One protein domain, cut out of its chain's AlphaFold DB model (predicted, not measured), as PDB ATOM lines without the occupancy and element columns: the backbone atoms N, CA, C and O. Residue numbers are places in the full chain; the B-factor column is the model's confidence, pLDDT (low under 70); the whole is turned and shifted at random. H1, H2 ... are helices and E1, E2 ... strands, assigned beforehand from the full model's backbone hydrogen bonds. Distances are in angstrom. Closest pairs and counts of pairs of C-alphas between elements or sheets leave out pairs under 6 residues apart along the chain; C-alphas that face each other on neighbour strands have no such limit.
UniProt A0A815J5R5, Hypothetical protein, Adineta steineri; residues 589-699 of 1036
ATOM      1  N   LEU A 589       5.083  26.177  30.888       84.25
ATOM      2  CA  LEU A 589       6.539  26.223  31.081       84.25
ATOM      3  C   LEU A 589       6.959  27.209  32.164       84.25
ATOM      4  O   LEU A 589       7.846  26.907  32.956       84.25
ATOM      5  N   GLY A 590       6.333  28.380  32.197       78.81
ATOM      6  CA  GLY A 590       6.710  29.455  33.104       78.81
ATOM      7  C   GLY A 590       5.697  30.588  33.084       78.81
ATOM      8  O   GLY A 590       4.825  30.645  32.214       78.81
ATOM      9  N   GLN A 591       5.803  31.475  34.064       74.75
ATOM     10  CA  GLN A 591       4.902  32.604  34.228       74.75
ATOM     11  C   GLN A 591       5.590  33.723  35.005       74.75
ATOM     12  O   GLN A 591       6.347  33.449  35.932       74.75
ATOM     13  N   GLY A 592       5.277  34.967  34.651       67.31
ATOM     14  CA  GLY A 592       5.741  36.146  35.368       67.31
ATOM     15  C   GLY A 592       4.823  37.347  35.159       67.31
ATOM     16  O   GLY A 592       3.749  37.253  34.562       67.31
ATOM     17  N   THR A 593       5.271  38.513  35.618       61.41
ATOM     18  CA  THR A 593       4.567  39.803  35.501       61.41
ATOM     19  C   THR A 593       4.287  40.249  34.064       61.41
ATOM     20  O   THR A 593       3.502  41.180  33.860       61.41
ATOM     21  N   PHE A 594       4.929  39.601  33.093       67.25
ATOM     22  CA  PHE A 594       4.933  39.958  31.675       67.25
ATOM     23  C   PHE A 594       4.255  38.914  30.781       67.25
ATOM     24  O   PHE A 594       4.265  39.066  29.564       67.25
ATOM     25  N   GLY A 595       3.660  37.863  31.358       78.50
ATOM     26  CA  GLY A 595       2.887  36.883  30.600       78.50
ATOM     27  C   GLY A 595       3.018  35.450  31.105       78.50
ATOM     28  O   GLY A 595       3.613  35.167  32.146       78.50
ATOM     29  N   THR A 596       2.436  34.535  30.335       86.94
ATOM     30  CA  THR A 596       2.446  33.090  30.600       86.94
ATOM     31  C   THR A 596       3.049  32.360  29.406       86.94
ATOM     32  O   THR A 596       2.717  32.667  28.264       86.94
ATOM     33  N   VAL A 597       3.930  31.391  29.642       90.06
ATOM     34  CA  VAL A 597       4.637  30.663  28.582       90.06
ATOM     35  C   VAL A 597       4.186  29.212  28.554       90.06
ATOM     36  O   VAL A 597       4.305  28.497  29.547       90.06
ATOM     37  N   PHE A 598       3.730  28.749  27.395       90.69
ATOM     38  CA  PHE A 598       3.327  27.365  27.155       90.69
ATOM     39  C   PHE A 598       4.252  26.696  26.140       90.69
ATOM     40  O   PHE A 598       4.668  27.316  25.165       90.69
ATOM     41  N   ALA A 599       4.527  25.407  26.320       91.19
ATOM     42  CA  ALA A 599       5.040  24.569  25.249       91.19
ATOM     43  C   ALA A 599       3.921  24.342  24.238       91.19
ATOM     44  O   ALA A 599       2.771  24.108  24.617       91.19
ATOM     45  N   THR A 600       4.252  24.367  22.956       91.38
ATOM     46  CA  THR A 600       3.294  24.170  21.874       91.38
ATOM     47  C   THR A 600       3.890  23.319  20.764       91.38
ATOM     48  O   THR A 600       5.076  22.998  20.762       91.38
ATOM     49  N   THR A 601       3.045  22.906  19.826       90.75
ATOM     50  CA  THR A 601       3.475  22.217  18.600       90.75
ATOM     51  C   THR A 601       2.812  22.881  17.415       90.75
ATOM     52  O   THR A 601       1.610  23.144  17.467       90.75
ATOM     53  N   SER A 602       3.558  23.119  16.341       88.31
ATOM     54  CA  SER A 602       2.950  23.563  15.087       88.31
ATOM     55  C   SER A 602       2.201  22.410  14.421       88.31
ATOM     56  O   SER A 602       2.783  21.345  14.207       88.31
ATOM     57  N   TYR A 603       0.948  22.624  14.015       79.44
ATOM     58  CA  TYR A 603       0.224  21.637  13.203       79.44
ATOM     59  C   TYR A 603       0.826  21.474  11.802       79.44
ATOM     60  O   TYR A 603       0.714  20.402  11.217       79.44
ATOM     61  N   LYS A 604       1.470  22.520  11.261       77.25
ATOM     62  CA  LYS A 604       2.044  22.495   9.907       77.25
ATOM     63  C   LYS A 604       3.375  21.750   9.845       77.25
ATOM     64  O   LYS A 604       3.597  20.999   8.904       77.25
ATOM     65  N   SER A 605       4.266  21.982  10.811       80.94
ATOM     66  CA  SER A 605       5.635  21.443  10.781       80.94
ATOM     67  C   SER A 605       5.900  20.331  11.797       80.94
ATOM     68  O   SER A 605       6.927  19.668  11.699       80.94
ATOM     69  N   GLY A 606       5.024  20.130  12.788       83.81
ATOM     70  CA  GLY A 606       5.256  19.194  13.893       83.81
ATOM     71  C   GLY A 606       6.359  19.625  14.868       83.81
ATOM     72  O   GLY A 606       6.669  18.878  15.791       83.81
ATOM     73  N   LEU A 607       6.947  20.813  14.684       88.44
ATOM     74  CA  LEU A 607       8.015  21.337  15.532       88.44
ATOM     75  C   LEU A 607       7.482  21.757  16.904       88.44
ATOM     76  O   LEU A 607       6.414  22.373  16.997       88.44
ATOM     77  N   ASP A 608       8.262  21.465  17.947       91.94
ATOM     78  CA  ASP A 608       8.037  21.977  19.296       91.94
ATOM     79  C   ASP A 608       8.423  23.460  19.375       91.94
ATOM     80  O   ASP A 608       9.516  23.870  18.978       91.94
ATOM     81  N   LEU A 609       7.503  24.264  19.897       94.75
ATOM     82  CA  LEU A 609       7.592  25.717  19.991       94.75
ATOM     83  C   LEU A 609       7.238  26.175  21.415       94.75
ATOM     84  O   LEU A 609       6.737  25.402  22.234       94.75
ATOM     85  N   ALA A 610       7.520  27.434  21.721       94.50
ATOM     86  CA  ALA A 610       7.072  28.103  22.933       94.50
ATOM     87  C   ALA A 610       6.110  29.236  22.559       94.50
ATOM     88  O   ALA A 610       6.364  29.988  21.622       94.50
ATOM     89  N   CYS A 611       4.999  29.354  23.279       94.12
ATOM     90  CA  CYS A 611       4.000  30.405  23.107       94.12
ATOM     91  C   CYS A 611       3.947  31.248  24.378       94.12
ATOM     92  O   CYS A 611       3.446  30.780  25.403       94.12
ATOM     93  N   LYS A 612       4.465  32.475  24.309       93.50
ATOM     94  CA  LYS A 612       4.377  33.473  25.379       93.50
ATOM     95  C   LYS A 612       3.132  34.321  25.142       93.50
ATOM     96  O   LYS A 612       3.116  35.127  24.221       93.50
ATOM     97  N   THR A 613       2.090  34.109  25.938       92.06
ATOM     98  CA  THR A 613       0.852  34.899  25.897       92.06
ATOM     99  C   THR A 613       0.927  36.069  26.873       92.06
ATOM    100  O   THR A 613       1.379  35.910  28.011       92.06
ATOM    101  N   PHE A 614       0.447  37.231  26.440       90.75
ATOM    102  CA  PHE A 614       0.363  38.449  27.257       90.75
ATOM    103  C   PHE A 614      -1.026  38.649  27.865       90.75
ATOM    104  O   PHE A 614      -1.216  39.520  28.712       90.75
ATOM    105  N   VAL A 615      -1.988  37.824  27.449       88.56
ATOM    106  CA  VAL A 615      -3.383  37.875  27.885       88.56
ATOM    107  C   VAL A 615      -3.800  36.539  28.510       88.56
ATOM    108  O   VAL A 615      -3.200  35.496  28.206       88.56
ATOM    109  N   PRO A 616      -4.807  36.526  29.401       82.75
ATOM    110  CA  PRO A 616      -5.356  35.285  29.928       82.75
ATOM    111  C   PRO A 616      -5.922  34.414  28.804       82.75
ATOM    112  O   PRO A 616      -6.706  34.879  27.980       82.75
ATOM    113  N   ILE A 617      -5.549  33.135  28.788       79.12
ATOM    114  CA  ILE A 617      -6.139  32.148  27.876       79.12
ATOM    115  C   ILE A 617      -7.385  31.558  28.537       79.12
ATOM    116  O   ILE A 617      -7.394  31.317  29.746       79.12
ATOM    117  N   ASP A 618      -8.418  31.300  27.733       70.81
ATOM    118  CA  ASP A 618      -9.679  30.712  28.183       70.81
ATOM    119  C   ASP A 618      -9.445  29.447  29.051       70.81
ATOM    120  O   ASP A 618      -8.718  28.526  28.642       70.81
ATOM    121  N   PRO A 619     -10.054  29.370  30.252       65.81
ATOM    122  CA  PRO A 619      -9.996  28.196  31.118       65.81
ATOM    123  C   PRO A 619     -10.413  26.890  30.436       65.81
ATOM    124  O   PRO A 619      -9.866  25.837  30.753       65.81
ATOM    125  N   SER A 620     -11.340  26.922  29.475       64.31
ATOM    126  CA  SER A 620     -11.750  25.734  28.712       64.31
ATOM    127  C   SER A 620     -10.585  25.112  27.935       64.31
ATOM    128  O   SER A 620     -10.460  23.888  27.902       64.31
ATOM    129  N   ILE A 621      -9.676  25.938  27.408       69.88
ATOM    130  CA  ILE A 621      -8.477  25.514  26.674       69.88
ATOM    131  C   ILE A 621      -7.385  25.026  27.644       69.88
ATOM    132  O   ILE A 621      -6.621  24.116  27.323       69.88
ATOM    133  N   THR A 622      -7.305  25.612  28.842       67.12
ATOM    134  CA  THR A 622      -6.211  25.376  29.806       67.12
ATOM    135  C   THR A 622      -6.535  24.374  30.920       67.12
ATOM    136  O   THR A 622      -5.618  23.903  31.595       67.12
ATOM    137  N   SER A 623      -7.806  23.990  31.082       56.19
ATOM    138  CA  SER A 623      -8.323  23.162  32.186       56.19
ATOM    139  C   SER A 623      -7.656  21.791  32.354       56.19
ATOM    140  O   SER A 623      -7.590  21.303  33.472       56.19
ATOM    141  N   GLY A 624      -7.096  21.195  31.292       59.12
ATOM    142  CA  GLY A 624      -6.323  19.940  31.368       59.12
ATOM    143  C   GLY A 624      -4.796  20.111  31.389       59.12
ATOM    144  O   GLY A 624      -4.067  19.134  31.551       59.12
ATOM    145  N   LEU A 625      -4.296  21.336  31.202       61.00
ATOM    146  CA  LEU A 625      -2.863  21.642  31.090       61.00
ATOM    147  C   LEU A 625      -2.247  22.050  32.436       61.00
ATOM    148  O   LEU A 625      -1.038  21.918  32.625       61.00
ATOM    149  N   MET A 626      -3.076  22.516  33.377       54.00
ATOM    150  CA  MET A 626      -2.650  22.927  34.721       54.00
ATOM    151  C   MET A 626      -2.509  21.764  35.717       54.00
ATOM    152  O   MET A 626      -1.817  21.910  36.722       54.00
ATOM    153  N   ASP A 627      -3.096  20.598  35.431       46.78
ATOM    154  CA  ASP A 627      -3.049  19.422  36.315       46.78
ATOM    155  C   ASP A 627      -1.731  18.627  36.212       46.78
ATOM    156  O   ASP A 627      -1.482  17.713  36.994       46.78
ATOM    157  N   GLN A 628      -0.833  18.977  35.284       45.75
ATOM    158  CA  GLN A 628       0.443  18.275  35.063       45.75
ATOM    159  C   GLN A 628       1.645  18.901  35.797       45.75
ATOM    160  O   GLN A 628       2.788  18.579  35.489       45.75
ATOM    161  N   ILE A 629       1.414  19.742  36.812       46.25
ATOM    162  CA  ILE A 629       2.454  20.400  37.638       46.25
ATOM    163  C   ILE A 629       3.157  19.412  38.614       46.25
ATOM    164  O   ILE A 629       3.886  19.810  39.506       46.25
ATOM    165  N   HIS A 630       3.022  18.095  38.435       41.62
ATOM    166  CA  HIS A 630       3.429  17.060  39.401       41.62
ATOM    167  C   HIS A 630       4.954  16.804  39.543       41.62
ATOM    168  O   HIS A 630       5.364  15.677  39.818       41.62
ATOM    169  N   SER A 631       5.823  17.808  39.381       40.12
ATOM    170  CA  SER A 631       7.277  17.617  39.539       40.12
ATOM    171  C   SER A 631       8.052  18.805  40.135       40.12
ATOM    172  O   SER A 631       9.232  18.960  39.826       40.12
ATOM    173  N   GLY A 632       7.431  19.646  40.972       43.34
ATOM    174  CA  GLY A 632       8.102  20.768  41.650       43.34
ATOM    175  C   GLY A 632       7.840  20.826  43.160       43.34
ATOM    176  O   GLY A 632       6.881  20.244  43.653       43.34
ATOM    177  N   ASN A 633       8.711  21.514  43.909       43.25
ATOM    178  CA  ASN A 633       8.540  21.774  45.346       43.25
ATOM    179  C   ASN A 633       7.187  22.457  45.637       43.25
ATOM    180  O   ASN A 633       6.779  23.362  44.914       43.25
ATOM    181  N   LYS A 634       6.526  22.072  46.741       41.53
ATOM    182  CA  LYS A 634       5.190  22.571  47.139       41.53
ATOM    183  C   LYS A 634       5.101  24.096  47.314       41.53
ATOM    184  O   LYS A 634       4.015  24.647  47.151       41.53
ATOM    185  N   ASP A 635       6.210  24.761  47.626       43.03
ATOM    186  CA  ASP A 635       6.243  26.210  47.854       43.03
ATOM    187  C   ASP A 635       6.175  26.997  46.525       43.03
ATOM    188  O   ASP A 635       5.311  27.866  46.385       43.03
ATOM    189  N   ASP A 636       6.935  26.590  45.497       46.16
ATOM    190  CA  ASP A 636       6.894  27.170  44.134       46.16
ATOM    191  C   ASP A 636       5.522  26.986  43.452       46.16
ATOM    192  O   ASP A 636       5.088  27.803  42.633       46.16
ATOM    193  N   GLU A 637       4.817  25.892  43.759       49.78
ATOM    194  CA  GLU A 637       3.479  25.625  43.214       49.78
ATOM    195  C   GLU A 637       2.427  26.621  43.721       49.78
ATOM    196  O   GLU A 637       1.481  26.959  42.996       49.78
ATOM    197  N   SER A 638       2.577  27.075  44.967       47.94
ATOM    198  CA  SER A 638       1.632  27.987  45.609       47.94
ATOM    199  C   SER A 638       1.727  29.403  45.027       47.94
ATOM    200  O   SER A 638       0.694  29.990  44.695       47.94
ATOM    201  N   GLU A 639       2.945  29.895  44.780       50.06
ATOM    202  CA  GLU A 639       3.201  31.200  44.156       50.06
ATOM    203  C   GLU A 639       2.766  31.235  42.684       50.06
ATOM    204  O   GLU A 639       2.080  32.170  42.257       50.06
ATOM    205  N   LYS A 640       3.051  30.175  41.910       50.25
ATOM    206  CA  LYS A 640       2.623  30.078  40.501       50.25
ATOM    207  C   LYS A 640       1.095  30.105  40.365       50.25
ATOM    208  O   LYS A 640       0.560  30.872  39.563       50.25
ATOM    209  N   LYS A 641       0.360  29.356  41.201       55.09
ATOM    210  CA  LYS A 641      -1.119  29.383  41.216       55.09
ATOM    211  C   LYS A 641      -1.693  30.723  41.690       55.09
ATOM    212  O   LYS A 641      -2.761  31.119  41.215       55.09
ATOM    213  N   LEU A 642      -1.019  31.412  42.612       52.16
ATOM    214  CA  LEU A 642      -1.424  32.738  43.085       52.16
ATOM    215  C   LEU A 642      -1.300  33.780  41.961       52.16
ATOM    216  O   LEU A 642      -2.265  34.486  41.677       52.16
ATOM    217  N   SER A 643      -0.187  33.769  41.221       55.16
ATOM    218  CA  SER A 643       0.063  34.717  40.127       55.16
ATOM    219  C   SER A 643      -0.906  34.580  38.935       55.16
ATOM    220  O   SER A 643      -1.325  35.592  38.375       55.16
ATOM    221  N   LEU A 644      -1.350  33.360  38.569       58.75
ATOM    222  CA  LEU A 644      -2.404  33.154  37.545       58.75
ATOM    223  C   LEU A 644      -3.707  33.826  37.947       58.75
ATOM    224  O   LEU A 644      -4.367  34.475  37.135       58.75
ATOM    225  N   ARG A 645      -4.069  33.662  39.222       63.00
ATOM    226  CA  ARG A 645      -5.255  34.301  39.775       63.00
ATOM    227  C   ARG A 645      -5.093  35.810  39.778       63.00
ATOM    228  O   ARG A 645      -6.078  36.485  39.535       63.00
ATOM    229  N   ASP A 646      -3.900  36.341  40.010       64.38
ATOM    230  CA  ASP A 646      -3.686  37.788  40.072       64.38
ATOM    231  C   ASP A 646      -3.703  38.458  38.691       64.38
ATOM    232  O   ASP A 646      -4.357  39.489  38.542       64.38
ATOM    233  N   ILE A 647      -3.116  37.841  37.657       65.75
ATOM    234  CA  ILE A 647      -3.242  38.327  36.267       65.75
ATOM    235  C   ILE A 647      -4.708  38.271  35.817       65.75
ATOM    236  O   ILE A 647      -5.229  39.246  35.278       65.75
ATOM    237  N   ALA A 648      -5.396  37.154  36.077       70.31
ATOM    238  CA  ALA A 648      -6.809  37.015  35.742       70.31
ATOM    239  C   ALA A 648      -7.686  38.014  36.521       70.31
ATOM    240  O   ALA A 648      -8.586  38.618  35.943       70.31
ATOM    241  N   LYS A 649      -7.405  38.245  37.812       74.62
ATOM    242  CA  LYS A 649      -8.091  39.261  38.627       74.62
ATOM    243  C   LYS A 649      -7.875  40.663  38.073       74.62
ATOM    244  O   LYS A 649      -8.842  41.411  38.023       74.62
ATOM    245  N   GLU A 650      -6.656  41.032  37.675       74.25
ATOM    246  CA  GLU A 650      -6.393  42.362  37.112       74.25
ATOM    247  C   GLU A 650      -7.093  42.541  35.763       74.25
ATOM    248  O   GLU A 650      -7.669  43.595  35.511       74.25
ATOM    249  N   TRP A 651      -7.131  41.494  34.935       81.56
ATOM    250  CA  TRP A 651      -7.872  41.502  33.674       81.56
ATOM    251  C   TRP A 651      -9.383  41.690  33.876       81.56
ATOM    252  O   TRP A 651     -10.028  42.383  33.097       81.56
ATOM    253  N   ILE A 652      -9.942  41.106  34.941       80.56
ATOM    254  CA  ILE A 652     -11.353  41.277  35.320       80.56
ATOM    255  C   ILE A 652     -11.592  42.661  35.940       80.56
ATOM    256  O   ILE A 652     -12.589  43.309  35.638       80.56
ATOM    257  N   ARG A 653     -10.687  43.124  36.809       82.25
ATOM    258  CA  ARG A 653     -10.837  44.371  37.569       82.25
ATOM    259  C   ARG A 653     -10.629  45.614  36.705       82.25
ATOM    260  O   ARG A 653     -11.383  46.568  36.845       82.25
ATOM    261  N   ASN A 654      -9.601  45.613  35.856       83.25
ATOM    262  CA  ASN A 654      -9.188  46.746  35.026       83.25
ATOM    263  C   ASN A 654      -8.811  46.273  33.602       83.25
ATOM    264  O   ASN A 654      -7.640  46.356  33.212       83.25
ATOM    265  N   PRO A 655      -9.776  45.812  32.785       84.38
ATOM    266  CA  PRO A 655      -9.497  45.195  31.484       84.38
ATOM    267  C   PRO A 655      -8.752  46.126  30.518       84.38
ATOM    268  O   PRO A 655      -7.855  45.682  29.806       84.38
ATOM    269  N   ILE A 656      -9.051  47.430  30.532       85.88
ATOM    270  CA  ILE A 656      -8.371  48.419  29.679       85.88
ATOM    271  C   ILE A 656      -6.892  48.555  30.059       85.88
ATOM    272  O   ILE A 656      -6.016  48.550  29.194       85.88
ATOM    273  N   ARG A 657      -6.595  48.644  31.362       87.31
ATOM    274  CA  ARG A 657      -5.215  48.744  31.856       87.31
ATOM    275  C   ARG A 657      -4.428  47.481  31.526       87.31
ATOM    276  O   ARG A 657      -3.278  47.575  31.101       87.31
ATOM    277  N   ALA A 658      -5.056  46.320  31.698       87.25
ATOM    278  CA  ALA A 658      -4.446  45.032  31.419       87.25
ATOM    279  C   ALA A 658      -4.167  44.843  29.914       87.25
ATOM    280  O   ALA A 658      -3.038  44.514  29.552       87.25
ATOM    281  N   ALA A 659      -5.131  45.159  29.042       89.56
ATOM    282  CA  ALA A 659      -4.963  45.114  27.587       89.56
ATOM    283  C   ALA A 659      -3.891  46.098  27.095       89.56
ATOM    284  O   ALA A 659      -3.027  45.728  26.301       89.56
ATOM    285  N   SER A 660      -3.891  47.328  27.622       90.06
ATOM    286  CA  SER A 660      -2.864  48.328  27.319       90.06
ATOM    287  C   SER A 660      -1.469  47.820  27.692       90.06
ATOM    288  O   SER A 660      -0.566  47.832  26.858       90.06
ATOM    289  N   LYS A 661      -1.297  47.288  28.911       88.19
ATOM    290  CA  LYS A 661      -0.017  46.721  29.366       88.19
ATOM    291  C   LYS A 661       0.428  45.533  28.504       88.19
ATOM    292  O   LYS A 661       1.601  45.470  28.135       88.19
ATOM    293  N   ALA A 662      -0.487  44.623  28.172       90.31
ATOM    294  CA  ALA A 662      -0.206  43.461  27.330       90.31
ATOM    295  C   ALA A 662       0.288  43.875  25.935       90.31
ATOM    296  O   ALA A 662       1.324  43.386  25.482       90.31
ATOM    297  N   TYR A 663      -0.401  44.824  25.293       92.12
ATOM    298  CA  TYR A 663      -0.031  45.328  23.971       92.12
ATOM    299  C   TYR A 663       1.361  45.971  23.958       92.12
ATOM    300  O   TYR A 663       2.182  45.625  23.110       92.12
ATOM    301  N   ILE A 664       1.657  46.862  24.915       88.56
ATOM    302  CA  ILE A 664       2.964  47.543  24.998       88.56
ATOM    303  C   ILE A 664       4.085  46.532  25.220       88.56
ATOM    304  O   ILE A 664       5.075  46.561  24.500       88.56
ATOM    305  N   THR A 665       3.913  45.631  26.194       89.12
ATOM    306  CA  THR A 665       4.943  44.642  26.547       89.12
ATOM    307  C   THR A 665       5.239  43.743  25.347       89.12
ATOM    308  O   THR A 665       6.399  43.529  25.000       89.12
ATOM    309  N   CYS A 666       4.189  43.289  24.654       92.69
ATOM    310  CA  CYS A 666       4.318  42.510  23.427       92.69
ATOM    311  C   CYS A 666       5.049  43.296  22.329       92.69
ATOM    312  O   CYS A 666       5.993  42.782  21.733       92.69
ATOM    313  N   ARG A 667       4.665  44.558  22.080       91.50
ATOM    314  CA  ARG A 667       5.305  45.431  21.082       91.50
ATOM    315  C   ARG A 667       6.776  45.707  21.393       91.50
ATOM    316  O   ARG A 667       7.589  45.693  20.471       91.50
ATOM    317  N   GLN A 668       7.118  45.936  22.657       88.31
ATOM    318  CA  GLN A 668       8.485  46.187  23.107       88.31
ATOM    319  C   GLN A 668       9.375  44.956  22.900       88.31
ATOM    320  O   GLN A 668      10.426  45.053  22.261       88.31
ATOM    321  N   GLU A 669       8.923  43.786  23.358       91.50
ATOM    322  CA  GLU A 669       9.649  42.523  23.188       91.50
ATOM    323  C   GLU A 669       9.776  42.141  21.704       91.50
ATOM    324  O   GLU A 669      10.860  41.784  21.238       91.50
ATOM    325  N   LEU A 670       8.697  42.302  20.931       92.19
ATOM    326  CA  LEU A 670       8.696  42.094  19.484       92.19
ATOM    327  C   LEU A 670       9.699  43.012  18.773       92.19
ATOM    328  O   LEU A 670      10.453  42.542  17.925       92.19
ATOM    329  N   SER A 671       9.729  44.302  19.117       89.06
ATOM    330  CA  SER A 671      10.646  45.277  18.514       89.06
ATOM    331  C   SER A 671      12.112  44.892  18.745       89.06
ATOM    332  O   SER A 671      12.912  44.898  17.803       89.06
ATOM    333  N   CYS A 672      12.459  44.457  19.962       89.75
ATOM    334  CA  CYS A 672      13.805  43.973  20.282       89.75
ATOM    335  C   CYS A 672      14.170  42.725  19.459       89.75
ATOM    336  O   CYS A 672      15.242  42.666  18.849       89.75
ATOM    337  N   LEU A 673      13.270  41.740  19.382       92.00
ATOM    338  CA  LEU A 673      13.497  40.503  18.623       92.00
ATOM    339  C   LEU A 673      13.625  40.753  17.110       92.00
ATOM    340  O   LEU A 673      14.485  40.165  16.457       92.00
ATOM    341  N   LEU A 674      12.819  41.656  16.544       89.69
ATOM    342  CA  LEU A 674      12.916  42.026  15.128       89.69
ATOM    343  C   LEU A 674      14.201  42.806  14.824       89.69
ATOM    344  O   LEU A 674      14.836  42.556  13.801       89.69
ATOM    345  N   THR A 675      14.603  43.715  15.718       87.25
ATOM    346  CA  THR A 675      15.828  44.519  15.561       87.25
ATOM    347  C   THR A 675      17.083  43.650  15.639       87.25
ATOM    348  O   THR A 675      18.012  43.832  14.857       87.25
ATOM    349  N   THR A 676      17.108  42.676  16.552       88.06
ATOM    350  CA  THR A 676      18.253  41.766  16.720       88.06
ATOM    351  C   THR A 676      18.376  40.743  15.595       88.06
ATOM    352  O   THR A 676      19.484  40.277  15.318       88.06
ATOM    353  N   GLY A 677      17.279  40.411  14.912       86.56
ATOM    354  CA  GLY A 677      17.279  39.457  13.810       86.56
ATOM    355  C   GLY A 677      17.710  38.049  14.240       86.56
ATOM    356  O   GLY A 677      17.495  37.618  15.371       86.56
ATOM    357  N   SER A 678      18.311  37.290  13.319       88.75
ATOM    358  CA  SER A 678      18.790  35.940  13.626       88.75
ATOM    359  C   SER A 678      20.185  35.986  14.248       88.75
ATOM    360  O   SER A 678      21.156  36.336  13.580       88.75
ATOM    361  N   HIS A 679      20.290  35.587  15.515       95.88
ATOM    362  CA  HIS A 679      21.558  35.462  16.230       95.88
ATOM    363  C   HIS A 679      21.661  34.074  16.896       95.88
ATOM    364  O   HIS A 679      20.675  33.589  17.462       95.88
ATOM    365  N   PRO A 680      22.828  33.394  16.868       96.56
ATOM    366  CA  PRO A 680      22.967  32.034  17.400       96.56
ATOM    367  C   PRO A 680      22.599  31.919  18.883       96.56
ATOM    368  O   PRO A 680      22.007  30.910  19.273       96.56
ATOM    369  N   ASN A 681      22.876  32.960  19.673       97.81
ATOM    370  CA  ASN A 681      22.685  32.991  21.127       97.81
ATOM    371  C   ASN A 681      21.502  33.861  21.590       97.81
ATOM    372  O   ASN A 681      21.450  34.244  22.752       97.81
ATOM    373  N   ILE A 682      20.548  34.174  20.708       97.50
ATOM    374  CA  ILE A 682      19.264  34.806  21.066       97.50
ATOM    375  C   ILE A 682      18.136  33.875  20.617       97.50
ATOM    376  O   ILE A 682      18.249  33.211  19.581       97.50
ATOM    377  N   VAL A 683      17.076  33.757  21.420       95.31
ATOM    378  CA  VAL A 683      15.932  32.898  21.094       95.31
ATOM    379  C   VAL A 683      15.249  33.395  19.814       95.31
ATOM    380  O   VAL A 683      14.798  34.537  19.773       95.31
ATOM    381  N   PRO A 684      15.134  32.554  18.770       93.00
ATOM    382  CA  PRO A 684      14.505  32.975  17.524       93.00
ATOM    383  C   PRO A 684      13.000  33.210  17.671       93.00
ATOM    384  O   PRO A 684      12.275  32.353  18.190       93.00
ATOM    385  N   LEU A 685      12.547  34.345  17.136       94.12
ATOM    386  CA  LEU A 685      11.140  34.646  16.902       94.12
ATOM    387  C   LEU A 685      10.635  33.885  15.673       94.12
ATOM    388  O   LEU A 685      11.238  33.948  14.602       94.12
ATOM    389  N   ILE A 686       9.509  33.193  15.828       92.56
ATOM    390  CA  ILE A 686       8.805  32.500  14.744       92.56
ATOM    391  C   ILE A 686       7.653  33.350  14.224       92.56
ATOM    392  O   ILE A 686       7.433  33.407  13.018       92.56
ATOM    393  N   GLY A 687       6.940  34.034  15.117       92.94
ATOM    394  CA  GLY A 687       5.890  34.966  14.732       92.94
ATOM    395  C   GLY A 687       5.028  35.433  15.898       92.94
ATOM    396  O   GLY A 687       5.337  35.187  17.063       92.94
ATOM    397  N   LEU A 688       3.935  36.104  15.555       94.88
ATOM    398  CA  LEU A 688       2.981  36.731  16.459       94.88
ATOM    399  C   LEU A 688       1.575  36.184  16.185       94.88
ATOM    400  O   LEU A 688       1.102  36.201  15.048       94.88
ATOM    401  N   CYS A 689       0.882  35.763  17.236       93.31
ATOM    402  CA  CYS A 689      -0.564  35.594  17.230       93.31
ATOM    403  C   CYS A 689      -1.202  36.879  17.755       93.31
ATOM    404  O   CYS A 689      -0.855  37.341  18.839       93.31
ATOM    405  N   THR A 690      -2.143  37.450  17.006       91.00
ATOM    406  CA  THR A 690      -2.871  38.647  17.454       91.00
ATOM    407  C   THR A 690      -3.963  38.313  18.462       91.00
ATOM    408  O   THR A 690      -4.310  39.168  19.259       91.00
ATOM    409  N   HIS A 691      -4.488  37.079  18.439       88.56
ATOM    410  CA  HIS A 691      -5.585  36.644  19.304       88.56
ATOM    411  C   HIS A 691      -5.458  35.155  19.679       88.56
ATOM    412  O   HIS A 691      -5.595  34.306  18.789       88.56
ATOM    413  N   PRO A 692      -5.262  34.820  20.968       89.94
ATOM    414  CA  PRO A 692      -4.826  35.729  22.032       89.94
ATOM    415  C   PRO A 692      -3.462  36.348  21.702       89.94
ATOM    416  O   PRO A 692      -2.625  35.681  21.080       89.94
ATOM    417  N   LEU A 693      -3.222  37.590  22.131       93.06
ATOM    418  CA  LEU A 693      -1.953  38.273  21.879       93.06
ATOM    419  C   LEU A 693      -0.761  37.481  22.450       93.06
ATOM    420  O   LEU A 693      -0.565  37.417  23.668       93.06
ATOM    421  N   SER A 694       0.028  36.861  21.562       94.06
ATOM    422  CA  SER A 694       1.084  35.912  21.934       94.06
ATOM    423  C   SER A 694       2.274  35.917  20.975       94.06
ATOM    424  O   SER A 694       2.096  35.941  19.759       94.06
ATOM    425  N   LEU A 695       3.490  35.786  21.506       95.00
ATOM    426  CA  LEU A 695       4.709  35.558  20.724       95.00
ATOM    427  C   LEU A 695       5.028  34.064  20.629       95.00
ATOM    428  O   LEU A 695       5.010  33.341  21.630       95.00
ATOM    429  N   ILE A 696       5.358  33.614  19.418       94.69
ATOM    430  CA  ILE A 696       5.765  32.242  19.123       94.69
ATOM    431  C   ILE A 696       7.280  32.208  18.942       94.69
ATOM    432  O   ILE A 696       7.828  32.861  18.054       94.69
ATOM    433  N   LEU A 697       7.950  31.431  19.784       94.69
ATOM    434  CA  LEU A 697       9.402  31.333  19.894       94.69
ATOM    435  C   LEU A 697       9.846  29.875  19.726       94.69
ATOM    436  O   LEU A 697       9.049  28.944  19.876       94.69
ATOM    437  N   HIS A 698      11.129  29.644  19.452       94.00
ATOM    438  CA  HIS A 698      11.668  28.284  19.527       94.00
ATOM    439  C   HIS A 698      11.644  27.730  20.959       94.00
ATOM    440  O   HIS A 698      11.976  28.421  21.921       94.00
ATOM    441  N   TYR A 699      11.310  26.443  21.077       94.56
ATOM    442  CA  TYR A 699      11.313  25.722  22.344       94.56
ATOM    443  C   TYR A 699      12.731  25.303  22.759       94.56
ATOM    444  O   TYR A 699      13.467  24.710  21.967       94.56
TER     445      TYR A 699
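What this domain is: This is residues 589 to 699 of the 1036 residues of the protein "Hypothetical protein" of Adineta steineri (UniProt A0A815J5R5). A twisted sheet of five strands has the long helix H3 over one face, while H2 meets H3 in a steep corner and passes the sheet's edge at E1. The short H1 stands free, off the sheet. The printed part has 111 residues with three named helices and five named strands, in the order E1 E2 E3 H1 H2 H3 E4 E5; the antiparallel sheet runs E1 E2 E3 E5 E4. The class is mixed, and the whole is compact, with a radius of gyration of the C-alphas of 14.8 A and spans of 37 by 34 by 26 A.

How they stand to each other: E1, residues 589 to 592, E2, residues 595 to 602, and E3, residues 608 to 613, form a meander, each strand the antiparallel neighbour of the one before, in two hairpins. N 597 and O 590, 2.8 A, and N 598 and O 611, 2.9 A, are within hydrogen-bond range. H1, residues 619 to 622, is not on the sheet. H2, residues 634 to 653, only grazes it with residues 640 to 647; the closest C-alphas of E1 and H2, Gln 591 and Lys 640, are 7.1 A apart. H2 and H3, residues 655 to 676, touch only at the corner, at a steep tilt of 67 degrees, opposite ways; their closest C-alphas, Trp 651 and Ala 658, are 5.4 A apart. E4, residues 685 to 690, and E5, residues 693 to 698, form an antiparallel hairpin, with N 694 and O 689 at 2.9 A; E5 is also antiparallel to E3, with N 612 and O 695 at 2.9 A. H3 is on the sheet in two layers, a helix on one face, over E5 and E4 at a height of 9.0 A, along the strands. Every O i to N i+4 pair is within hydrogen-bond range in H3, 14 of 16 in H2; H1 is too short for one.

Where its parts are: E1 begins at C-alpha 589, (6.539, 26.223, 31.081). E2 spans 20.4 A, H2 28.7 A and H3 31.6 A. E5 ends at C-alpha 698, (11.668, 28.284, 19.527).

The domain as a whole: The two C-alphas farthest apart, of Arg 653 and Pro 680, are 41.3 A apart. The printed part has no cut, and the link from H1 to H2 is long, 11 residues. The pLDDT is under 70 in residues 592 to 594 and 619 to 647.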